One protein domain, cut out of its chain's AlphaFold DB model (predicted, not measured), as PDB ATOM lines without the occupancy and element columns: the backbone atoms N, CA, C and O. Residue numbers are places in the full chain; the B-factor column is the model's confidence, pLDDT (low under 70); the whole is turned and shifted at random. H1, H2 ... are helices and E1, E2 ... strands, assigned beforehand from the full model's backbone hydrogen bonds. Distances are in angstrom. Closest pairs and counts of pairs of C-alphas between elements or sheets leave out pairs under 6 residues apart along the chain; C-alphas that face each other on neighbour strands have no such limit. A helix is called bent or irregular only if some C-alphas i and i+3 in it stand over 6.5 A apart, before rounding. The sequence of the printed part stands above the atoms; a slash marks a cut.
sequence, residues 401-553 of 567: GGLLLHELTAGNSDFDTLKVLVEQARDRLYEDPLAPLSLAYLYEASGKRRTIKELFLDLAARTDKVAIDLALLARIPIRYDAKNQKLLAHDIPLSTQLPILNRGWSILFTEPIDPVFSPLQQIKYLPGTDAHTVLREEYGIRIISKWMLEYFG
ATOM      1  N   GLY A 401     -40.076 -36.659  31.048       71.62
ATOM      2  CA  GLY A 401     -38.812 -37.373  30.891       71.62
ATOM      3  C   GLY A 401     -39.000 -38.874  30.679       71.62
ATOM      4  O   GLY A 401     -38.294 -39.460  29.857       71.62
ATOM      5  N   GLY A 402     -39.974 -39.484  31.361       76.25
ATOM      6  CA  GLY A 402     -40.345 -40.891  31.177       76.25
ATOM      7  C   GLY A 402     -40.952 -41.163  29.802       76.25
ATOM      8  O   GLY A 402     -40.556 -42.123  29.142       76.25
ATOM      9  N   LEU A 403     -41.839 -40.277  29.340       81.44
ATOM     10  CA  LEU A 403     -42.412 -40.332  27.991       81.44
ATOM     11  C   LEU A 403     -41.343 -40.146  26.912       81.44
ATOM     12  O   LEU A 403     -41.285 -40.944  25.982       81.44
ATOM     13  N   LEU A 404     -40.447 -39.164  27.059       80.12
ATOM     14  CA  LEU A 404     -39.342 -38.975  26.117       80.12
ATOM     15  C   LEU A 404     -38.449 -40.218  26.041       80.12
ATOM     16  O   LEU A 404     -38.095 -40.655  24.952       80.12
ATOM     17  N   LEU A 405     -38.107 -40.817  27.185       76.94
ATOM     18  CA  LEU A 405     -37.289 -42.028  27.210       76.94
ATOM     19  C   LEU A 405     -37.998 -43.204  26.533       76.94
ATOM     20  O   LEU A 405     -37.375 -43.927  25.759       76.94
ATOM     21  N   HIS A 406     -39.295 -43.370  26.806       79.38
ATOM     22  CA  HIS A 406     -40.134 -44.387  26.182       79.38
ATOM     23  C   HIS A 406     -40.154 -44.234  24.658       79.38
ATOM     24  O   HIS A 406     -39.808 -45.174  23.946       79.38
ATOM     25  N   GLU A 407     -40.477 -43.039  24.169       80.69
ATOM     26  CA  GLU A 407     -40.541 -42.714  22.745       80.69
ATOM     27  C   GLU A 407     -39.202 -42.942  22.037       80.69
ATOM     28  O   GLU A 407     -39.154 -43.572  20.976       80.69
ATOM     29  N   LEU A 408     -38.094 -42.547  22.676       72.00
ATOM     30  CA  LEU A 408     -36.757 -42.856  22.176       72.00
ATOM     31  C   LEU A 408     -36.566 -44.363  22.040       72.00
ATOM     32  O   LEU A 408     -36.207 -44.821  20.963       72.00
ATOM     33  N   THR A 409     -36.862 -45.146  23.080       70.25
ATOM     34  CA  THR A 409     -36.687 -46.608  23.043       70.25
ATOM     35  C   THR A 409     -37.630 -47.336  22.084       70.25
ATOM     36  O   THR A 409     -37.248 -48.365  21.529       70.25
ATOM     37  N   ALA A 410     -38.844 -46.827  21.871       75.06
ATOM     38  CA  ALA A 410     -39.812 -47.405  20.943       75.06
ATOM     39  C   ALA A 410     -39.435 -47.122  19.479       75.06
ATOM     40  O   ALA A 410     -39.700 -47.937  18.597       75.06
ATOM     41  N   GLY A 411     -38.791 -45.980  19.213       73.31
ATOM     42  CA  GLY A 411     -38.279 -45.621  17.892       73.31
ATOM     43  C   GLY A 411     -39.358 -45.364  16.834       73.31
ATOM     44  O   GLY A 411     -39.048 -45.460  15.643       73.31
ATOM     45  N   ASN A 412     -40.592 -45.063  17.256       74.19
ATOM     46  CA  ASN A 412     -41.768 -44.890  16.392       74.19
ATOM     47  C   ASN A 412     -42.311 -43.449  16.350       74.19
ATOM     48  O   ASN A 412     -43.253 -43.181  15.609       74.19
ATOM     49  N   SER A 413     -41.741 -42.530  17.122       79.50
ATOM     50  CA  SER A 413     -42.229 -41.153  17.244       79.50
ATOM     51  C   SER A 413     -41.755 -40.285  16.080       79.50
ATOM     52  O   SER A 413     -40.611 -40.396  15.629       79.50
ATOM     53  N   ASP A 414     -42.623 -39.391  15.609       85.12
ATOM     54  CA  ASP A 414     -42.241 -38.367  14.641       85.12
ATOM     55  C   ASP A 414     -41.390 -37.248  15.275       85.12
ATOM     56  O   ASP A 414     -41.222 -37.144  16.495       85.12
ATOM     57  N   PHE A 415     -40.815 -36.414  14.408       77.56
ATOM     58  CA  PHE A 415     -39.932 -35.319  14.798       77.56
ATOM     59  C   PHE A 415     -40.607 -34.287  15.700       77.56
ATOM     60  O   PHE A 415     -40.011 -33.868  16.693       77.56
ATOM     61  N   ASP A 416     -41.837 -33.895  15.372       80.31
ATOM     62  CA  ASP A 416     -42.559 -32.854  16.100       80.31
ATOM     63  C   ASP A 416     -42.877 -33.322  17.525       80.31
ATOM     64  O   ASP A 416     -42.698 -32.576  18.489       80.31
ATOM     65  N   THR A 417     -43.232 -34.598  17.676       79.62
ATOM     66  CA  THR A 417     -43.451 -35.250  18.968       79.62
ATOM     67  C   THR A 417     -42.174 -35.269  19.807       79.62
ATOM     68  O   THR A 417     -42.191 -34.853  20.968       79.62
ATOM     69  N   LEU A 418     -41.040 -35.694  19.234       77.62
ATOM     70  CA  LEU A 418     -39.760 -35.704  19.952       77.62
ATOM     71  C   LEU A 418     -39.315 -34.297  20.346       77.62
ATOM     72  O   LEU A 418     -38.804 -34.109  21.448       77.62
ATOM     73  N   LYS A 419     -39.540 -33.302  19.483       80.94
ATOM     74  CA  LYS A 419     -39.223 -31.905  19.774       80.94
ATOM     75  C   LYS A 419     -40.017 -31.387  20.975       80.94
ATOM     76  O   LYS A 419     -39.415 -30.865  21.911       80.94
ATOM     77  N   VAL A 420     -41.335 -31.599  20.992       83.75
ATOM     78  CA  VAL A 420     -42.197 -31.206  22.121       83.75
ATOM     79  C   VAL A 420     -41.761 -31.902  23.413       83.75
ATOM     80  O   VAL A 420     -41.648 -31.261  24.456       83.75
ATOM     81  N   LEU A 421     -41.466 -33.204  23.359       82.94
ATOM     82  CA  LEU A 421     -41.023 -33.962  24.531       82.94
ATOM     83  C   LEU A 421     -39.656 -33.499  25.052       82.94
ATOM     84  O   LEU A 421     -39.434 -33.484  26.262       82.94
ATOM     85  N   VAL A 422     -38.751 -33.083  24.168       83.69
ATOM     86  CA  VAL A 422     -37.464 -32.486  24.543       83.69
ATOM     87  C   VAL A 422     -37.641 -31.139  25.227       83.69
ATOM     88  O   VAL A 422     -37.006 -30.906  26.256       83.69
ATOM     89  N   GLU A 423     -38.495 -30.268  24.691       86.62
ATOM     90  CA  GLU A 423     -38.813 -28.976  25.308       86.62
ATOM     91  C   GLU A 423     -39.411 -29.189  26.708       86.62
ATOM     92  O   GLU A 423     -38.910 -28.640  27.687       86.62
ATOM     93  N   GLN A 424     -40.371 -30.109  26.842       87.81
ATOM     94  CA  GLN A 424     -40.964 -30.460  28.135       87.81
ATOM     95  C   GLN A 424     -39.970 -31.096  29.117       87.81
ATOM     96  O   GLN A 424     -40.041 -30.844  30.321       87.81
ATOM     97  N   ALA A 425     -39.061 -31.955  28.646       85.00
ATOM     98  CA  ALA A 425     -38.007 -32.521  29.486       85.00
ATOM     99  C   ALA A 425     -37.046 -31.422  29.962       85.00
ATOM    100  O   ALA A 425     -36.636 -31.409  31.120       85.00
ATOM    101  N   ARG A 426     -36.720 -30.459  29.098       83.88
ATOM    102  CA  ARG A 426     -35.864 -29.328  29.455       83.88
ATOM    103  C   ARG A 426     -36.524 -28.413  30.490       83.88
ATOM    104  O   ARG A 426     -35.865 -28.050  31.462       83.88
ATOM    105  N   ASP A 427     -37.801 -28.084  30.325       86.94
ATOM    106  CA  ASP A 427     -38.533 -27.239  31.280       86.94
ATOM    107  C   ASP A 427     -38.647 -27.897  32.660       86.94
ATOM    108  O   ASP A 427     -38.687 -27.221  33.687       86.94
ATOM    109  N   ARG A 428     -38.625 -29.233  32.691       88.00
ATOM    110  CA  ARG A 428     -38.751 -30.043  33.908       88.00
ATOM    111  C   ARG A 428     -37.442 -30.697  34.335       88.00
ATOM    112  O   ARG A 428     -37.468 -31.645  35.116       88.00
ATOM    113  N   LEU A 429     -36.297 -30.169  33.891       88.94
ATOM    114  CA  LEU A 429     -34.970 -30.759  34.118       88.94
ATOM    115  C   LEU A 429     -34.674 -31.062  35.596       88.94
ATOM    116  O   LEU A 429     -33.988 -32.030  35.910       88.94
ATOM    117  N   TYR A 430     -35.188 -30.225  36.496       88.94
ATOM    118  CA  TYR A 430     -34.975 -30.334  37.942       88.94
ATOM    119  C   TYR A 430     -36.153 -30.953  38.696       88.94
ATOM    120  O   TYR A 430     -36.018 -31.294  39.869       88.94
ATOM    121  N   GLU A 431     -37.306 -31.075  38.042       88.00
ATOM    122  CA  GLU A 431     -38.528 -31.614  38.639       88.00
ATOM    123  C   GLU A 431     -38.666 -33.114  38.374       88.00
ATOM    124  O   GLU A 431     -39.116 -33.857  39.245       88.00
ATOM    125  N   ASP A 432     -38.259 -33.552  37.180       86.88
ATOM    126  CA  ASP A 432     -38.334 -34.933  36.722       86.88
ATOM    127  C   ASP A 432     -36.922 -35.553  36.690       86.88
ATOM    128  O   ASP A 432     -36.081 -35.154  35.881       86.88
ATOM    129  N   PRO A 433     -36.629 -36.562  37.531       82.75
ATOM    130  CA  PRO A 433     -35.311 -37.188  37.587       82.75
ATOM    131  C   PRO A 433     -34.929 -37.955  36.308       82.75
ATOM    132  O   PRO A 433     -33.749 -38.263  36.123       82.75
ATOM    133  N   LEU A 434     -35.888 -38.286  35.435       88.31
ATOM    134  CA  LEU A 434     -35.635 -38.922  34.141       88.31
ATOM    135  C   LEU A 434     -35.345 -37.905  33.041       88.31
ATOM    136  O   LEU A 434     -34.637 -38.243  32.094       88.31
ATOM    137  N   ALA A 435     -35.831 -36.669  33.161       90.38
ATOM    138  CA  ALA A 435     -35.683 -35.669  32.111       90.38
ATOM    139  C   ALA A 435     -34.215 -35.408  31.714       90.38
ATOM    140  O   ALA A 435     -33.910 -35.455  30.516       90.38
ATOM    141  N   PRO A 436     -33.259 -35.248  32.654       92.50
ATOM    142  CA  PRO A 436     -31.864 -35.116  32.264       92.50
ATOM    143  C   PRO A 436     -31.256 -36.352  31.624       92.50
ATOM    144  O   PRO A 436     -30.380 -36.236  30.768       92.50
ATOM    145  N   LEU A 437     -31.692 -37.537  32.052       92.56
ATOM    146  CA  LEU A 437     -31.189 -38.781  31.498       92.56
ATOM    147  C   LEU A 437     -31.632 -38.911  30.038       92.56
ATOM    148  O   LEU A 437     -30.799 -39.146  29.167       92.56
ATOM    149  N   SER A 438     -32.907 -38.654  29.755       89.38
ATOM    150  CA  SER A 438     -33.462 -38.665  28.398       89.38
ATOM    151  C   SER A 438     -32.737 -37.682  27.474       89.38
ATOM    152  O   SER A 438     -32.336 -38.049  26.367       89.38
ATOM    153  N   LEU A 439     -32.468 -36.461  27.951       91.56
ATOM    154  CA  LEU A 439     -31.684 -35.470  27.204       91.56
ATOM    155  C   LEU A 439     -30.240 -35.927  26.962       91.56
ATOM    156  O   LEU A 439     -29.707 -35.749  25.870       91.56
ATOM    157  N   ALA A 440     -29.598 -36.556  27.944       93.50
ATOM    158  CA  ALA A 440     -28.240 -37.066  27.785       93.50
ATOM    159  C   ALA A 440     -28.134 -38.194  26.755       93.50
ATOM    160  O   ALA A 440     -27.168 -38.229  25.995       93.50
ATOM    161  N   TYR A 441     -29.126 -39.084  26.692       89.50
ATOM    162  CA  TYR A 441     -29.192 -40.129  25.667       89.50
ATOM    163  C   TYR A 441     -29.357 -39.548  24.261       89.50
ATOM    164  O   TYR A 441     -28.690 -39.999  23.329       89.50
ATOM    165  N   LEU A 442     -30.177 -38.505  24.119       87.88
ATOM    166  CA  LEU A 442     -30.287 -37.747  22.875       87.88
ATOM    167  C   LEU A 442     -28.959 -37.108  22.474       87.88
ATOM    168  O   LEU A 442     -28.501 -37.280  21.347       87.88
ATOM    169  N   TYR A 443     -28.299 -36.423  23.406       89.19
ATOM    170  CA  TYR A 443     -27.005 -35.805  23.137       89.19
ATOM    171  C   TYR A 443     -25.917 -36.829  22.804       89.19
ATOM    172  O   TYR A 443     -25.088 -36.555  21.938       89.19
ATOM    173  N   GLU A 444     -25.906 -38.005  23.438       88.69
ATOM    174  CA  GLU A 444     -24.970 -39.086  23.095       88.69
ATOM    175  C   GLU A 444     -25.238 -39.604  21.678       88.69
ATOM    176  O   GLU A 444     -24.286 -39.787  20.918       88.69
ATOM    177  N   ALA A 445     -26.506 -39.776  21.285       81.62
ATOM    178  CA  ALA A 445     -26.871 -40.176  19.926       81.62
ATOM    179  C   ALA A 445     -26.458 -39.132  18.870       81.62
ATOM    180  O   ALA A 445     -26.039 -39.508  17.775       81.62
ATOM    181  N   SER A 446     -26.486 -37.841  19.216       81.19
ATOM    182  CA  SER A 446     -25.965 -36.746  18.380       81.19
ATOM    183  C   SER A 446     -24.442 -36.553  18.463       81.19
ATOM    184  O   SER A 446     -23.900 -35.664  17.810       81.19
ATOM    185  N   GLY A 447     -23.725 -37.306  19.304       82.62
ATOM    186  CA  GLY A 447     -22.288 -37.106  19.532       82.62
ATOM    187  C   GLY A 447     -21.924 -35.824  20.303       82.62
ATOM    188  O   GLY A 447     -20.751 -35.453  20.379       82.62
ATOM    189  N   LYS A 448     -22.894 -35.152  20.931       86.88
ATOM    190  CA  LYS A 448     -22.727 -33.916  21.718       86.88
ATOM    191  C   LYS A 448     -22.210 -34.178  23.134       86.88
ATOM    192  O   LYS A 448     -22.762 -33.715  24.131       86.88
ATOM    193  N   ARG A 449     -21.082 -34.882  23.248       89.88
ATOM    194  CA  ARG A 449     -20.505 -35.275  24.547       89.88
ATOM    195  C   ARG A 449     -20.215 -34.086  25.473       89.88
ATOM    196  O   ARG A 449     -20.391 -34.197  26.685       89.88
ATOM    197  N   ARG A 450     -19.790 -32.943  24.922       89.06
ATOM    198  CA  ARG A 450     -19.559 -31.715  25.703       89.06
ATOM    199  C   ARG A 450     -20.834 -31.255  26.419       89.06
ATOM    200  O   ARG A 450     -20.769 -30.952  27.602       89.06
ATOM    201  N   THR A 451     -21.971 -31.285  25.730       91.06
ATOM    202  CA  THR A 451     -23.275 -30.896  26.282       91.06
ATOM    203  C   THR A 451     -23.724 -31.844  27.390       91.06
ATOM    204  O   THR A 451     -24.221 -31.385  28.410       91.06
ATOM    205  N   ILE A 452     -23.470 -33.153  27.261       94.50
ATOM    206  CA  ILE A 452     -23.743 -34.123  28.340       94.50
ATOM    207  C   ILE A 452     -22.928 -33.785  29.593       94.50
ATOM    208  O   ILE A 452     -23.437 -33.840  30.711       94.50
ATOM    209  N   LYS A 453     -21.657 -33.406  29.414       93.75
ATOM    210  CA  LYS A 453     -20.780 -33.013  30.519       93.75
ATOM    211  C   LYS A 453     -21.241 -31.717  31.190       93.75
ATOM    212  O   LYS A 453     -21.227 -31.635  32.413       93.75
ATOM    213  N   GLU A 454     -21.646 -30.726  30.404       92.44
ATOM    214  CA  GLU A 454     -22.207 -29.468  30.911       92.44
ATOM    215  C   GLU A 454     -23.514 -29.721  31.678       92.44
ATOM    216  O   GLU A 454     -23.658 -29.236  32.797       92.44
ATOM    217  N   LEU A 455     -24.395 -30.573  31.145       94.19
ATOM    218  CA  LEU A 455     -25.623 -31.005  31.811       94.19
ATOM    219  C   LEU A 455     -25.343 -31.710  33.148       94.19
ATOM    220  O   LEU A 455     -25.987 -31.415  34.153       94.19
ATOM    221  N   PHE A 456     -24.361 -32.618  33.181       95.56
ATOM    222  CA  PHE A 456     -23.933 -33.275  34.417       95.56
ATOM    223  C   PHE A 456     -23.469 -32.257  35.471       95.56
ATOM    224  O   PHE A 456     -23.873 -32.352  36.627       95.56
ATOM    225  N   LEU A 457     -22.635 -31.285  35.082       93.00
ATOM    226  CA  LEU A 457     -22.091 -30.279  36.000       93.00
ATOM    227  C   LEU A 457     -23.167 -29.317  36.523       93.00
ATOM    228  O   LEU A 457     -23.147 -28.981  37.705       93.00
ATOM    229  N   ASP A 458     -24.111 -28.905  35.678       92.50
ATOM    230  CA  ASP A 458     -25.227 -28.035  36.076       92.50
ATOM    231  C   ASP A 458     -26.163 -28.743  37.071       92.50
ATOM    232  O   ASP A 458     -26.522 -28.181  38.106       92.50
ATOM    233  N   LEU A 459     -26.471 -30.025  36.843       93.69
ATOM    234  CA  LEU A 459     -27.235 -30.829  37.803       93.69
ATOM    235  C   LEU A 459     -26.489 -31.054  39.104       93.69
ATOM    236  O   LEU A 459     -27.081 -30.934  40.175       93.69
ATOM    237  N   ALA A 460     -25.199 -31.357  39.026       92.06
ATOM    238  CA  ALA A 460     -24.360 -31.516  40.200       92.06
ATOM    239  C   ALA A 460     -24.305 -30.248  41.067       92.06
ATOM    240  O   ALA A 460     -24.179 -30.349  42.283       92.06
ATOM    241  N   ALA A 461     -24.422 -29.062  40.464       90.38
ATOM    242  CA  ALA A 461     -24.457 -27.797  41.192       90.38
ATOM    243  C   ALA A 461     -25.805 -27.525  41.889       90.38
ATOM    244  O   ALA A 461     -25.868 -26.699  42.798       90.38
ATOM    245  N   ARG A 462     -26.889 -28.186  41.461       92.31
ATOM    246  CA  ARG A 462     -28.272 -27.883  41.883       92.31
ATOM    247  C   ARG A 462     -28.963 -29.021  42.628       92.31
ATOM    248  O   ARG A 462     -30.028 -28.809  43.202       92.31
ATOM    249  N   THR A 463     -28.382 -30.214  42.613       89.00
ATOM    250  CA  THR A 463     -28.947 -31.427  43.213       89.00
ATOM    251  C   THR A 463     -27.941 -32.075  44.158       89.00
ATOM    252  O   THR A 463     -26.732 -31.911  44.020       89.00
ATOM    253  N   ASP A 464     -28.438 -32.820  45.142       88.75
ATOM    254  CA  ASP A 464     -27.617 -33.568  46.099       88.75
ATOM    255  C   ASP A 464     -27.051 -34.870  45.510       88.75
ATOM    256  O   ASP A 464     -26.119 -35.459  46.066       88.75
ATOM    257  N   LYS A 465     -27.630 -35.334  44.397       90.56
ATOM    258  CA  LYS A 465     -27.245 -36.564  43.710       90.56
ATOM    259  C   LYS A 465     -27.568 -36.517  42.221       90.56
ATOM    260  O   LYS A 465     -28.627 -36.047  41.820       90.56
ATOM    261  N   VAL A 466     -26.708 -37.133  41.414       93.38
ATOM    262  CA  VAL A 466     -26.883 -37.226  39.953       93.38
ATOM    263  C   VAL A 466     -27.025 -38.684  39.524       93.38
ATOM    264  O   VAL A 466     -26.413 -39.564  40.122       93.38
ATOM    265  N   ALA A 467     -27.830 -38.985  38.505       93.75
ATOM    266  CA  ALA A 467     -27.953 -40.350  37.991       93.75
ATOM    267  C   ALA A 467     -26.581 -40.908  37.568       93.75
ATOM    268  O   ALA A 467     -25.851 -40.258  36.819       93.75
ATOM    269  N   ILE A 468     -26.246 -42.128  38.007       92.81
ATOM    270  CA  ILE A 468     -24.989 -42.789  37.617       92.81
ATOM    271  C   ILE A 468     -24.824 -42.868  36.096       92.81
ATOM    272  O   ILE A 468     -23.739 -42.637  35.572       92.81
ATOM    273  N   ASP A 469     -25.918 -43.126  35.388       92.62
ATOM    274  CA  ASP A 469     -25.912 -43.270  33.939       92.62
ATOM    275  C   ASP A 469     -25.552 -41.947  33.232       92.62
ATOM    276  O   ASP A 469     -24.791 -41.929  32.267       92.62
ATOM    277  N   LEU A 470     -25.958 -40.806  33.801       94.69
ATOM    278  CA  LEU A 470     -25.539 -39.497  33.302       94.69
ATOM    279  C   LEU A 470     -24.027 -39.278  33.466       94.69
ATOM    280  O   LEU A 470     -23.381 -38.764  32.553       94.69
ATOM    281  N   ALA A 471     -23.446 -39.700  34.595       94.25
ATOM    282  CA  ALA A 471     -22.000 -39.628  34.817       94.25
ATOM    283  C   ALA A 471     -21.223 -40.501  33.814       94.25
ATOM    284  O   ALA A 471     -20.197 -40.067  33.279       94.25
ATOM    285  N   LEU A 472     -21.744 -41.698  33.519       92.50
ATOM    286  CA  LEU A 472     -21.182 -42.617  32.526       92.50
ATOM    287  C   LEU A 472     -21.224 -42.006  31.121       92.50
ATOM    288  O   LEU A 472     -20.187 -41.921  30.459       92.50
ATOM    289  N   LEU A 473     -22.381 -41.506  30.681       93.38
ATOM    290  CA  LEU A 473     -22.527 -40.831  29.385       93.38
ATOM    291  C   LEU A 473     -21.596 -39.612  29.269       93.38
ATOM    292  O   LEU A 473     -20.914 -39.442  28.257       93.38
ATOM    293  N   ALA A 474     -21.489 -38.820  30.339       94.44
ATOM    294  CA  ALA A 474     -20.599 -37.662  30.429       94.44
ATOM    295  C   ALA A 474     -19.099 -38.024  30.482       94.44
ATOM    296  O   ALA A 474     -18.253 -37.126  30.411       94.44
ATOM    297  N   ARG A 475     -18.752 -39.317  30.601       91.88
ATOM    298  CA  ARG A 475     -17.382 -39.829  30.804       91.88
ATOM    299  C   ARG A 475     -16.695 -39.177  32.004       91.88
ATOM    300  O   ARG A 475     -15.501 -38.873  31.963       91.88
ATOM    301  N   ILE A 476     -17.458 -38.930  33.066       91.62
ATOM    302  CA  ILE A 476     -16.910 -38.438  34.325       91.62
ATOM    303  C   ILE A 476     -16.335 -39.629  35.095       91.62
ATOM    304  O   ILE A 476     -17.044 -40.620  35.274       91.62
ATOM    305  N   PRO A 477     -15.075 -39.560  35.567       87.44
ATOM    306  CA  PRO A 477     -14.512 -40.605  36.408       87.44
ATOM    307  C   PRO A 477     -15.377 -40.835  37.646       87.44
ATOM    308  O   PRO A 477     -15.658 -39.898  38.400       87.44
ATOM    309  N   ILE A 478     -15.780 -42.086  37.853       88.25
ATOM    310  CA  ILE A 478     -16.538 -42.503  39.025       88.25
ATOM    311  C   ILE A 478     -15.590 -43.222  39.979       88.25
ATOM    312  O   ILE A 478     -14.805 -44.066  39.555       88.25
ATOM    313  N   ARG A 479     -15.683 -42.894  41.264       85.56
ATOM    314  CA  ARG A 479     -14.964 -43.549  42.361       85.56
ATOM    315  C   ARG A 479     -15.955 -44.056  43.407       85.56
ATOM    316  O   ARG A 479     -17.044 -43.503  43.546       85.56
ATOM    317  N   TYR A 480     -15.572 -45.066  44.176       85.44
ATOM    318  CA  TYR A 480     -16.359 -45.527  45.320       85.44
ATOM    319  C   TYR A 480     -15.751 -45.002  46.620       85.44
ATOM    320  O   TYR A 480     -14.587 -45.247  46.933       85.44
ATOM    321  N   ASP A 481     -16.550 -44.273  47.383       84.00
ATOM    322  CA  ASP A 481     -16.223 -43.865  48.738       84.00
ATOM    323  C   ASP A 481     -16.580 -44.999  49.699       84.00
ATOM    324  O   ASP A 481     -17.722 -45.120  50.144       84.00
ATOM    325  N   ALA A 482     -15.583 -45.823  50.027       80.12
ATOM    326  CA  ALA A 482     -15.743 -46.956  50.934       80.12
ATOM    327  C   ALA A 482     -16.199 -46.548  52.343       80.12
ATOM    328  O   ALA A 482     -16.869 -47.327  53.017       80.12
ATOM    329  N   LYS A 483     -15.873 -45.328  52.793       83.62
ATOM    330  CA  LYS A 483     -16.248 -44.851  54.130       83.62
ATOM    331  C   LYS A 483     -17.746 -44.580  54.214       83.62
ATOM    332  O   LYS A 483     -18.364 -44.878  55.231       83.62
ATOM    333  N   ASN A 484     -18.310 -44.004  53.157       84.94
ATOM    334  CA  ASN A 484     -19.725 -43.644  53.100       84.94
ATOM    335  C   ASN A 484     -20.575 -44.642  52.302       84.94
ATOM    336  O   ASN A 484     -21.784 -44.440  52.206       84.94
ATOM    337  N   GLN A 485     -19.954 -45.678  51.727       84.00
ATOM    338  CA  GLN A 485     -20.563 -46.655  50.820       84.00
ATOM    339  C   GLN A 485     -21.327 -45.987  49.668       84.00
ATOM    340  O   GLN A 485     -22.461 -46.346  49.350       84.00
ATOM    341  N   LYS A 486     -20.720 -44.962  49.054       85.81
ATOM    342  CA  LYS A 486     -21.344 -44.159  47.991       85.81
ATOM    343  C   LYS A 486     -20.485 -44.114  46.742       85.81
ATOM    344  O   LYS A 486     -19.267 -44.000  46.811       85.81
ATOM    345  N   LEU A 487     -21.145 -44.123  45.594       84.38
ATOM    346  CA  LEU A 487     -20.514 -43.836  44.311       84.38
ATOM    347  C   LEU A 487     -20.437 -42.320  44.156       84.38
ATOM    348  O   LEU A 487     -21.432 -41.634  44.379       84.38
ATOM    349  N   LEU A 488     -19.261 -41.803  43.814       87.69
ATOM    350  CA  LEU A 488     -19.008 -40.376  43.662       87.69
ATOM    351  C   LEU A 488     -18.454 -40.080  42.271       87.69
ATOM    352  O   LEU A 488     -17.581 -40.794  41.779       87.69
ATOM    353  N   ALA A 489     -18.885 -38.970  41.692       88.56
ATOM    354  CA  ALA A 489     -18.306 -38.380  40.493       88.56
ATOM    355  C   ALA A 489     -17.980 -36.916  40.810       88.56
ATOM    356  O   ALA A 489     -18.886 -36.163  41.139       88.56
ATOM    357  N   HIS A 490     -16.702 -36.517  40.780       87.25
ATOM    358  CA  HIS A 490     -16.259 -35.189  41.258       87.25
ATOM    359  C   HIS A 490     -16.780 -34.827  42.666       87.25
ATOM    360  O   HIS A 490     -17.313 -33.747  42.882       87.25
ATOM    361  N   ASP A 491     -16.668 -35.758  43.618       87.00
ATOM    362  CA  ASP A 491     -17.180 -35.609  44.993       87.00
ATOM    363  C   ASP A 491     -18.718 -35.524  45.118       87.00
ATOM    364  O   ASP A 491     -19.235 -35.511  46.233       87.00
ATOM    365  N   ILE A 492     -19.461 -35.560  44.006       87.88
ATOM    366  CA  ILE A 492     -20.927 -35.552  44.001       87.88
ATOM    367  C   ILE A 492     -21.457 -36.986  44.122       87.88
ATOM    368  O   ILE A 492     -21.061 -37.846  43.326       87.88
ATOM    369  N   PRO A 493     -22.363 -37.271  45.075       90.94
ATOM    370  CA  PRO A 493     -23.034 -38.561  45.174       90.94
ATOM    371  C   PRO A 493     -23.786 -38.942  43.898       90.94
ATOM    372  O   PRO A 493     -24.543 -38.154  43.336       90.94
ATOM    373  N   LEU A 494     -23.625 -40.184  43.457       90.88
ATOM    374  CA  LEU A 494     -24.413 -40.741  42.369       90.88
ATOM    375  C   LEU A 494     -25.642 -41.472  42.910       90.88
ATOM    376  O   LEU A 494     -25.570 -42.259  43.853       90.88
ATOM    377  N   SER A 495     -26.784 -41.216  42.284       89.44
ATOM    378  CA  SER A 495     -28.038 -41.915  42.522       89.44
ATOM    379  C   SER A 495     -28.043 -43.246  41.775       89.44
ATOM    380  O   SER A 495     -27.974 -43.274  40.545       89.44
ATOM    381  N   THR A 496     -28.190 -44.341  42.520       82.69
ATOM    382  CA  THR A 496     -28.433 -45.703  42.009       82.69
ATOM    383  C   THR A 496     -29.925 -46.058  41.968       82.69
ATOM    384  O   THR A 496     -30.295 -47.199  41.700       82.69
ATOM    385  N   GLN A 497     -30.800 -45.089  42.273       80.00
ATOM    386  CA  GLN A 497     -32.254 -45.292  42.295       80.00
ATOM    387  C   GLN A 497     -32.841 -45.446  40.890       80.00
ATOM    388  O   GLN A 497     -33.894 -46.063  40.739       80.00
ATOM    389  N   LEU A 498     -32.165 -44.886  39.885       78.19
ATOM    390  CA  LEU A 498     -32.494 -45.081  38.481       78.19
ATOM    391  C   LEU A 498     -31.681 -46.256  37.927       78.19
ATOM    392  O   LEU A 498     -30.490 -46.361  38.239       78.19
ATOM    393  N   PRO A 499     -32.295 -47.132  37.112       76.44
ATOM    394  CA  PRO A 499     -31.558 -48.194  36.447       76.44
ATOM    395  C   PRO A 499     -30.523 -47.589  35.492       76.44
ATOM    396  O   PRO A 499     -30.795 -46.603  34.809       76.44
ATOM    397  N   ILE A 500     -29.348 -48.211  35.413       82.12
ATOM    398  CA  ILE A 500     -28.405 -47.953  34.321       82.12
ATOM    399  C   ILE A 500     -29.036 -48.540  33.052       82.12
ATOM    400  O   ILE A 500     -29.406 -49.718  33.052       82.12
ATOM    401  N   LEU A 501     -29.194 -47.744  31.991       85.06
ATOM    402  CA  LEU A 501     -29.725 -48.256  30.725       85.06
ATOM    403  C   LEU A 501     -28.597 -48.864  29.876       85.06
ATOM    404  O   LEU A 501     -27.415 -48.810  30.220       85.06
ATOM    405  N   ASN A 502     -28.956 -49.482  28.748       76.00
ATOM    406  CA  ASN A 502     -28.039 -50.295  27.939       76.00
ATOM    407  C   ASN A 502     -26.748 -49.564  27.542       76.00
ATOM    408  O   ASN A 502     -25.666 -50.159  27.558       76.00
ATOM    409  N   ARG A 503     -26.832 -48.270  27.204       81.69
ATOM    410  CA  ARG A 503     -25.641 -47.495  26.844       81.69
ATOM    411  C   ARG A 503     -24.748 -47.260  28.055       81.69
ATOM    412  O   ARG A 503     -23.545 -47.455  27.930       81.69
ATOM    413  N   GLY A 504     -25.322 -46.924  29.206       83.94
ATOM    414  CA  GLY A 504     -24.611 -46.842  30.478       83.94
ATOM    415  C   GLY A 504     -23.815 -48.095  30.794       83.94
ATOM    416  O   GLY A 504     -22.620 -48.011  31.055       83.94
ATOM    417  N   TRP A 505     -24.438 -49.269  30.670       82.06
ATOM    418  CA  TRP A 505     -23.750 -50.548  30.856       82.06
ATOM    419  C   TRP A 505     -22.616 -50.745  29.857       82.06
ATOM    420  O   TRP A 505     -21.501 -51.075  30.249       82.06
ATOM    421  N   SER A 506     -22.866 -50.482  28.572       75.50
ATOM    422  CA  SER A 506     -21.826 -50.559  27.542       75.50
ATOM    423  C   SER A 506     -20.622 -49.680  27.892       75.50
ATOM    424  O   SER A 506     -19.482 -50.109  27.735       75.50
ATOM    425  N   ILE A 507     -20.854 -48.479  28.421       80.12
ATOM    426  CA  ILE A 507     -19.794 -47.576  28.879       80.12
ATOM    427  C   ILE A 507     -19.088 -48.138  30.113       80.12
ATOM    428  O   ILE A 507     -17.860 -48.167  30.140       80.12
ATOM    429  N   LEU A 508     -19.856 -48.625  31.091       80.00
ATOM    430  CA  LEU A 508     -19.345 -49.207  32.330       80.00
ATOM    431  C   LEU A 508     -18.344 -50.345  32.066       80.00
ATOM    432  O   LEU A 508     -17.337 -50.473  32.765       80.00
ATOM    433  N   PHE A 509     -18.610 -51.148  31.035       73.44
ATOM    434  CA  PHE A 509     -17.773 -52.285  30.659       73.44
ATOM    435  C   PHE A 509     -16.636 -51.949  29.687       73.44
ATOM    436  O   PHE A 509     -15.700 -52.731  29.586       73.44
ATOM    437  N   THR A 510     -16.691 -50.823  28.970       67.69
ATOM    438  CA  THR A 510     -15.678 -50.482  27.947       67.69
ATOM    439  C   THR A 510     -14.681 -49.417  28.396       67.69
ATOM    440  O   THR A 510     -13.561 -49.365  27.882       67.69
ATOM    441  N   GLU A 511     -15.051 -48.566  29.351       69.44
ATOM    442  CA  GLU A 511     -14.177 -47.515  29.865       69.44
ATOM    443  C   GLU A 511     -13.373 -47.981  31.091       69.44
ATOM    444  O   GLU A 511     -13.814 -48.850  31.844       69.44
ATOM    445  N   PRO A 512     -12.169 -47.421  31.319       56.31
ATOM    446  CA  PRO A 512     -11.379 -47.701  32.502       56.31
ATOM    447  C   PRO A 512     -12.032 -46.952  33.657       56.31
ATOM    448  O   PRO A 512     -11.788 -45.765  33.872       56.31
ATOM    449  N   ILE A 513     -12.917 -47.637  34.362       64.62
ATOM    450  CA  ILE A 513     -13.467 -47.134  35.611       64.62
ATOM    451  C   ILE A 513     -12.492 -47.515  36.724       64.62
ATOM    452  O   ILE A 513     -11.714 -48.461  36.583       64.62
ATOM    453  N   ASP A 514     -12.471 -46.715  37.788       64.44
ATOM    454  CA  ASP A 514     -11.674 -46.956  38.987       64.44
ATOM    455  C   ASP A 514     -11.706 -48.456  39.378       64.44
ATOM    456  O   ASP A 514     -12.782 -49.060  39.332       64.44
ATOM    457  N   PRO A 515     -10.569 -49.080  39.752       57.28
ATOM    458  CA  PRO A 515     -10.496 -50.489  40.146       57.28
ATOM    459  C   PRO A 515     -11.526 -50.927  41.188       57.28
ATOM    460  O   PRO A 515     -11.839 -52.113  41.264       57.28
ATOM    461  N   VAL A 516     -12.089 -50.004  41.973       58.47
ATOM    462  CA  VAL A 516     -13.180 -50.339  42.896       58.47
ATOM    463  C   VAL A 516     -14.461 -50.792  42.174       58.47
ATOM    464  O   VAL A 516     -15.294 -51.470  42.765       58.47
ATOM    465  N   PHE A 517     -14.603 -50.515  40.879       62.75
ATOM    466  CA  PHE A 517     -15.660 -51.057  40.022       62.75
ATOM    467  C   PHE A 517     -15.294 -52.406  39.402       62.75
ATOM    468  O   PHE A 517     -16.119 -52.980  38.698       62.75
ATOM    469  N   SER A 518     -14.105 -52.953  39.675       60.91
ATOM    470  CA  SER A 518     -13.724 -54.297  39.228       60.91
ATOM    471  C   SER A 518     -14.761 -55.357  39.620       60.91
ATOM    472  O   SER A 518     -15.063 -56.183  38.768       60.91
ATOM    473  N   PRO A 519     -15.376 -55.354  40.821       61.38
ATOM    474  CA  PRO A 519     -16.462 -56.285  41.132       61.38
ATOM    475  C   PRO A 519     -17.706 -56.071  40.252       61.38
ATOM    476  O   PRO A 519     -18.279 -57.034  39.755       61.38
ATOM    477  N   LEU A 520     -18.078 -54.816  39.966       60.56
ATOM    478  CA  LEU A 520     -19.175 -54.473  39.045       60.56
ATOM    479  C   LEU A 520     -18.878 -54.900  37.600       60.56
ATOM    480  O   LEU A 520     -19.774 -55.336  36.883       60.56
ATOM    481  N   GLN A 521     -17.616 -54.834  37.182       60.50
ATOM    482  CA  GLN A 521     -17.160 -55.362  35.898       60.50
ATOM    483  C   GLN A 521     -17.071 -56.894  35.903       60.50
ATOM    484  O   GLN A 521     -17.273 -57.513  34.862       60.50
ATOM    485  N   GLN A 522     -16.815 -57.512  37.061       58.34
ATOM    486  CA  GLN A 522     -16.774 -58.963  37.243       58.34
ATOM    487  C   GLN A 522     -18.160 -59.601  37.314       58.34
ATOM    488  O   GLN A 522     -18.288 -60.782  37.006       58.34
ATOM    489  N   ILE A 523     -19.201 -58.829  37.638       57.31
ATOM    490  CA  ILE A 523     -20.598 -59.278  37.588       57.31
ATOM    491  C   ILE A 523     -20.968 -59.807  36.199       57.31
ATOM    492  O   ILE A 523     -21.810 -60.696  36.107       57.31
ATOM    493  N   LYS A 524     -20.263 -59.386  35.135       51.03
ATOM    494  CA  LYS A 524     -20.458 -59.966  33.802       51.03
ATOM    495  C   LYS A 524     -20.091 -61.454  33.680       51.03
ATOM    496  O   LYS A 524     -20.412 -62.094  32.684       51.03
ATOM    497  N   TYR A 525     -19.374 -61.983  34.666       48.72
ATOM    498  CA  TYR A 525     -18.948 -63.376  34.745       48.72
ATOM    499  C   TYR A 525     -19.721 -64.167  35.806       48.72
ATOM    500  O   TYR A 525     -19.473 -65.362  35.961       48.72
ATOM    501  N   LEU A 526     -20.624 -63.521  36.548       45.41
ATOM    502  CA  LEU A 526     -21.473 -64.188  37.527       45.41
ATOM    503  C   LEU A 526     -22.749 -64.701  36.846       45.41
ATOM    504  O   LEU A 526     -23.290 -64.004  35.986       45.41
ATOM    505  N   PRO A 527     -23.267 -65.879  37.234       51.38
ATOM    506  CA  PRO A 527     -24.591 -66.331  36.816       51.38
ATOM    507  C   PRO A 527     -25.659 -65.278  37.147       51.38
ATOM    508  O   PRO A 527     -25.549 -64.568  38.149       51.38
ATOM    509  N   GLY A 528     -26.721 -65.183  36.339       52.22
ATOM    510  CA  GLY A 528     -27.697 -64.083  36.431       52.22
ATOM    511  C   GLY A 528     -28.307 -63.849  37.822       52.22
ATOM    512  O   GLY A 528     -28.532 -62.703  38.216       52.22
ATOM    513  N   THR A 529     -28.523 -64.904  38.610       48.81
ATOM    514  CA  THR A 529     -29.034 -64.805  39.990       48.81
ATOM    515  C   THR A 529     -28.024 -64.205  40.971       48.81
ATOM    516  O   THR A 529     -28.406 -63.439  41.860       48.81
ATOM    517  N   ASP A 530     -26.738 -64.491  40.783       55.50
ATOM    518  CA  ASP A 530     -25.655 -64.031  41.659       55.50
ATOM    519  C   ASP A 530     -25.292 -62.578  41.336       55.50
ATOM    520  O   ASP A 530     -25.133 -61.754  42.236       55.50
ATOM    521  N   ALA A 531     -25.294 -62.229  40.047       55.88
ATOM    522  CA  ALA A 531     -25.131 -60.867  39.551       55.88
ATOM    523  C   ALA A 531     -26.133 -59.883  40.183       55.88
ATOM    524  O   ALA A 531     -25.757 -58.814  40.668       55.88
ATOM    525  N   HIS A 532     -27.418 -60.254  40.208       55.28
ATOM    526  CA  HIS A 532     -28.476 -59.419  40.779       55.28
ATOM    527  C   HIS A 532     -28.339 -59.256  42.300       55.28
ATOM    528  O   HIS A 532     -28.588 -58.173  42.836       55.28
ATOM    529  N   THR A 533     -27.943 -60.322  42.993       63.53
ATOM    530  CA  THR A 533     -27.763 -60.325  44.451       63.53
ATOM    531  C   THR A 533     -26.598 -59.425  44.848       63.53
ATOM    532  O   THR A 533     -26.792 -58.514  45.647       63.53
ATOM    533  N   VAL A 534     -25.439 -59.566  44.195       62.59
ATOM    534  CA  VAL A 534     -24.264 -58.708  44.423       62.59
ATOM    535  C   VAL A 534     -24.585 -57.237  44.130       62.59
ATOM    536  O   VAL A 534     -24.322 -56.369  44.961       62.59
ATOM    537  N   LEU A 535     -25.232 -56.932  42.996       64.62
ATOM    538  CA  LEU A 535     -25.608 -55.555  42.642       64.62
ATOM    539  C   LEU A 535     -26.536 -54.908  43.676       64.62
ATOM    540  O   LEU A 535     -26.361 -53.737  44.026       64.62
ATOM    541  N   ARG A 536     -27.510 -55.667  44.182       65.50
ATOM    542  CA  ARG A 536     -28.492 -55.171  45.145       65.50
ATOM    543  C   ARG A 536     -27.925 -55.065  46.558       65.50
ATOM    544  O   ARG A 536     -28.185 -54.061  47.219       65.50
ATOM    545  N   GLU A 537     -27.231 -56.094  47.030       69.50
ATOM    546  CA  GLU A 537     -26.802 -56.220  48.426       69.50
ATOM    547  C   GLU A 537     -25.504 -55.461  48.709       69.50
ATOM    548  O   GLU A 537     -25.411 -54.812  49.748       69.50
ATOM    549  N   GLU A 538     -24.539 -55.463  47.784       65.00
ATOM    550  CA  GLU A 538     -23.247 -54.790  47.995       65.00
ATOM    551  C   GLU A 538     -23.243 -53.332  47.520       65.00
ATOM    552  O   GLU A 538     -22.620 -52.476  48.148       65.00
ATOM    553  N   TYR A 539     -23.950 -53.029  46.424       63.31
ATOM    554  CA  TYR A 539     -23.881 -51.713  45.769       63.31
ATOM    555  C   TYR A 539     -25.193 -50.924  45.812       63.31
ATOM    556  O   TYR A 539     -25.230 -49.768  45.386       63.31
ATOM    557  N   GLY A 540     -26.285 -51.519  46.309       63.47
ATOM    558  CA  GLY A 540     -27.598 -50.870  46.349       63.47
ATOM    559  C   GLY A 540     -28.147 -50.503  44.963       63.47
ATOM    560  O   GLY A 540     -28.962 -49.584  44.852       63.47
ATOM    561  N   ILE A 541     -27.688 -51.178  43.903       63.94
ATOM    562  CA  ILE A 541     -28.108 -50.958  42.516       63.94
ATOM    563  C   ILE A 541     -29.317 -51.850  42.228       63.94
ATOM    564  O   ILE A 541     -29.275 -53.064  42.418       63.94
ATOM    565  N   ARG A 542     -30.418 -51.252  41.757       55.28
ATOM    566  CA  ARG A 542     -31.606 -51.997  41.315       55.28
ATOM    567  C   ARG A 542     -31.551 -52.225  39.808       55.28
ATOM    568  O   ARG A 542     -31.446 -51.270  39.042       55.28
ATOM    569  N   ILE A 543     -31.670 -53.480  39.385       54.41
ATOM    570  CA  ILE A 543     -31.775 -53.858  37.971       54.41
ATOM    571  C   ILE A 543     -33.257 -53.990  37.618       54.41
ATOM    572  O   ILE A 543     -34.005 -54.633  38.349       54.41
ATOM    573  N   ILE A 544     -33.685 -53.386  36.507       43.66
ATOM    574  CA  ILE A 544     -35.077 -53.471  36.024       43.66
ATOM    575  C   ILE A 544     -35.179 -54.303  34.726       43.66
ATOM    576  O   ILE A 544     -36.275 -54.690  34.331       43.66
ATOM    577  N   SER A 545     -34.066 -54.669  34.074       44.84
ATOM    578  CA  SER A 545     -34.098 -55.409  32.803       44.84
ATOM    579  C   SER A 545     -33.879 -56.925  32.963       44.84
ATOM    580  O   SER A 545     -32.825 -57.382  33.404       44.84
ATOM    581  N   LYS A 546     -34.867 -57.726  32.520       42.19
ATOM    582  CA  LYS A 546     -34.778 -59.200  32.385       42.19
ATOM    583  C   LYS A 546     -33.659 -59.632  31.419       42.19
ATOM    584  O   LYS A 546     -33.067 -60.687  31.605       42.19
ATOM    585  N   TRP A 547     -33.308 -58.768  30.463       41.78
ATOM    586  CA  TRP A 547     -32.227 -58.979  29.491       41.78
ATOM    587  C   TRP A 547     -30.868 -59.286  30.151       41.78
ATOM    588  O   TRP A 547     -30.123 -60.124  29.655       41.78
ATOM    589  N   MET A 548     -30.564 -58.694  31.316       41.44
ATOM    590  CA  MET A 548     -29.335 -59.016  32.060       41.44
ATOM    591  C   MET A 548     -29.375 -60.396  32.730       41.44
ATOM    592  O   MET A 548     -28.346 -61.055  32.809       41.44
ATOM    593  N   LEU A 549     -30.544 -60.872  33.177       42.03
ATOM    594  CA  LEU A 549     -30.674 -62.221  33.746       42.03
ATOM    595  C   LEU A 549     -30.453 -63.309  32.683       42.03
ATOM    596  O   LEU A 549     -29.906 -64.361  32.997       42.03
ATOM    597  N   GLU A 550     -30.833 -63.042  31.434       44.38
ATOM    598  CA  GLU A 550     -30.673 -63.970  30.307       44.38
ATOM    599  C   GLU A 550     -29.266 -63.904  29.686       44.38
ATOM    600  O   GLU A 550     -28.695 -64.950  29.374       44.38
ATOM    601  N   TYR A 551     -28.645 -62.717  29.609       42.47
ATOM    602  CA  TYR A 551     -27.249 -62.560  29.168       42.47
ATOM    603  C   TYR A 551     -26.261 -63.347  30.055       42.47
ATOM    604  O   TYR A 551     -25.251 -63.847  29.566       42.47
ATOM    605  N   PHE A 552     -26.590 -63.527  31.340       42.94
ATOM    606  CA  PHE A 552     -25.814 -64.321  32.302       42.94
ATOM    607  C   PHE A 552     -26.385 -65.725  32.583       42.94
ATOM    608  O   PHE A 552     -25.836 -66.449  33.413       42.94
ATOM    609  N   GLY A 553     -27.498 -66.111  31.948       38.56
ATOM    610  CA  GLY A 553     -28.283 -67.306  32.299       38.56
ATOM    611  C   GLY A 553     -28.290 -68.445  31.271       38.56
ATOM    612  O   GLY A 553     -28.777 -69.529  31.584       38.56
TER     613      GLY A 553
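AT A GLANCE: This is residues 401 to 553 of the 567 residues of an uncharacterized protein of Marinobacter segnicrescens (UniProt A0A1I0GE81). A small, twisted sheet, E1 E2 E3, packs on the short middle helix H5, and two helical lobes lie on either side: H1 to H4 make one, H7 to H9 the other. H6 packs crosswise on H5. The printed part has 153 residues with nine named helices and three named strands, in the order H1 H2 H3 H4 H5 E1 E2 E3 H6 H7 H8 H9; the class is mostly helix. The sheet runs E1 E2 E3, antiparallel throughout. The whole is compact, with a radius of gyration of the C-alphas of 15.7 A and spans of 43 by 35 by 25 A.

IN THESE COORDINATES: The strands are E1, residues 478 to 481, E2, residues 486 to 489, and E3, residues 492 to 495; C-alpha 478 is at (-16.538, -42.503, 39.025). H5 holds residues 468 to 473. Before it come H1, residues 401 to 410, beginning at C-alpha (-38.812, -37.373, 30.891), H2, residues 415 to 427, 18.4 A long, H3, residues 435 to 445, 15.7 A, and H4, residues 449 to 462, 20.4 A. After the sheet come H6, residues 502 to 510, H7, residues 515 to 525, 16.3 A, H8, residues 528 to 537, and H9, residues 546 to 551, ending at C-alpha (-27.249, -62.560, 29.168). H7 is irregular: C-alphas 516 and 519 are 7.0 A apart.

HOW THE PARTS SIT: The strands form a meander, each the antiparallel neighbour of the one before; N 479 and O 488 are 2.9 A apart, and N 494 and O 487 2.8 A. H5 stands up from the sheet at 46 degrees, its height over the sheet 8.0 A. H4 and H7 only graze the sheet. H3 is the hub, touching H1, H2, H4 and H5; its closest C-alphas to H4 are Ala 440 and Ile 452, 5.4 A, at a shallow tilt of 16 degrees, opposite ways. H1 and H2, a helical hairpin, touch at Gly 401 and Ala 425, their closest C-alphas, 5.1 A apart. H5 and H6 touch about perpendicular, at 75 degrees, with the C-alphas of Asp 469 and Gly 504 closest, 5.1 A. H7 and H8, a helical hairpin, touch at Ile 523 and Ala 531, closest C-alphas 5.2 A apart. H8 touches H9, with the C-alphas of Gly 528 and Leu 549 closest, 4.4 A. H1 and H8 are apart. Every O i to N i+4 pair is within hydrogen-bond range in the helices but H7, with 3 of 7, beside 5 of 8 for O i to N i+3.

THE WHOLE: The C-alphas of Asp 416 and Lys 483 are the two farthest apart, 47.8 A. The printed part has no cut and no long link. Mean pLDDT of the printed part is 77.1; residues 510 to 553 are under 70.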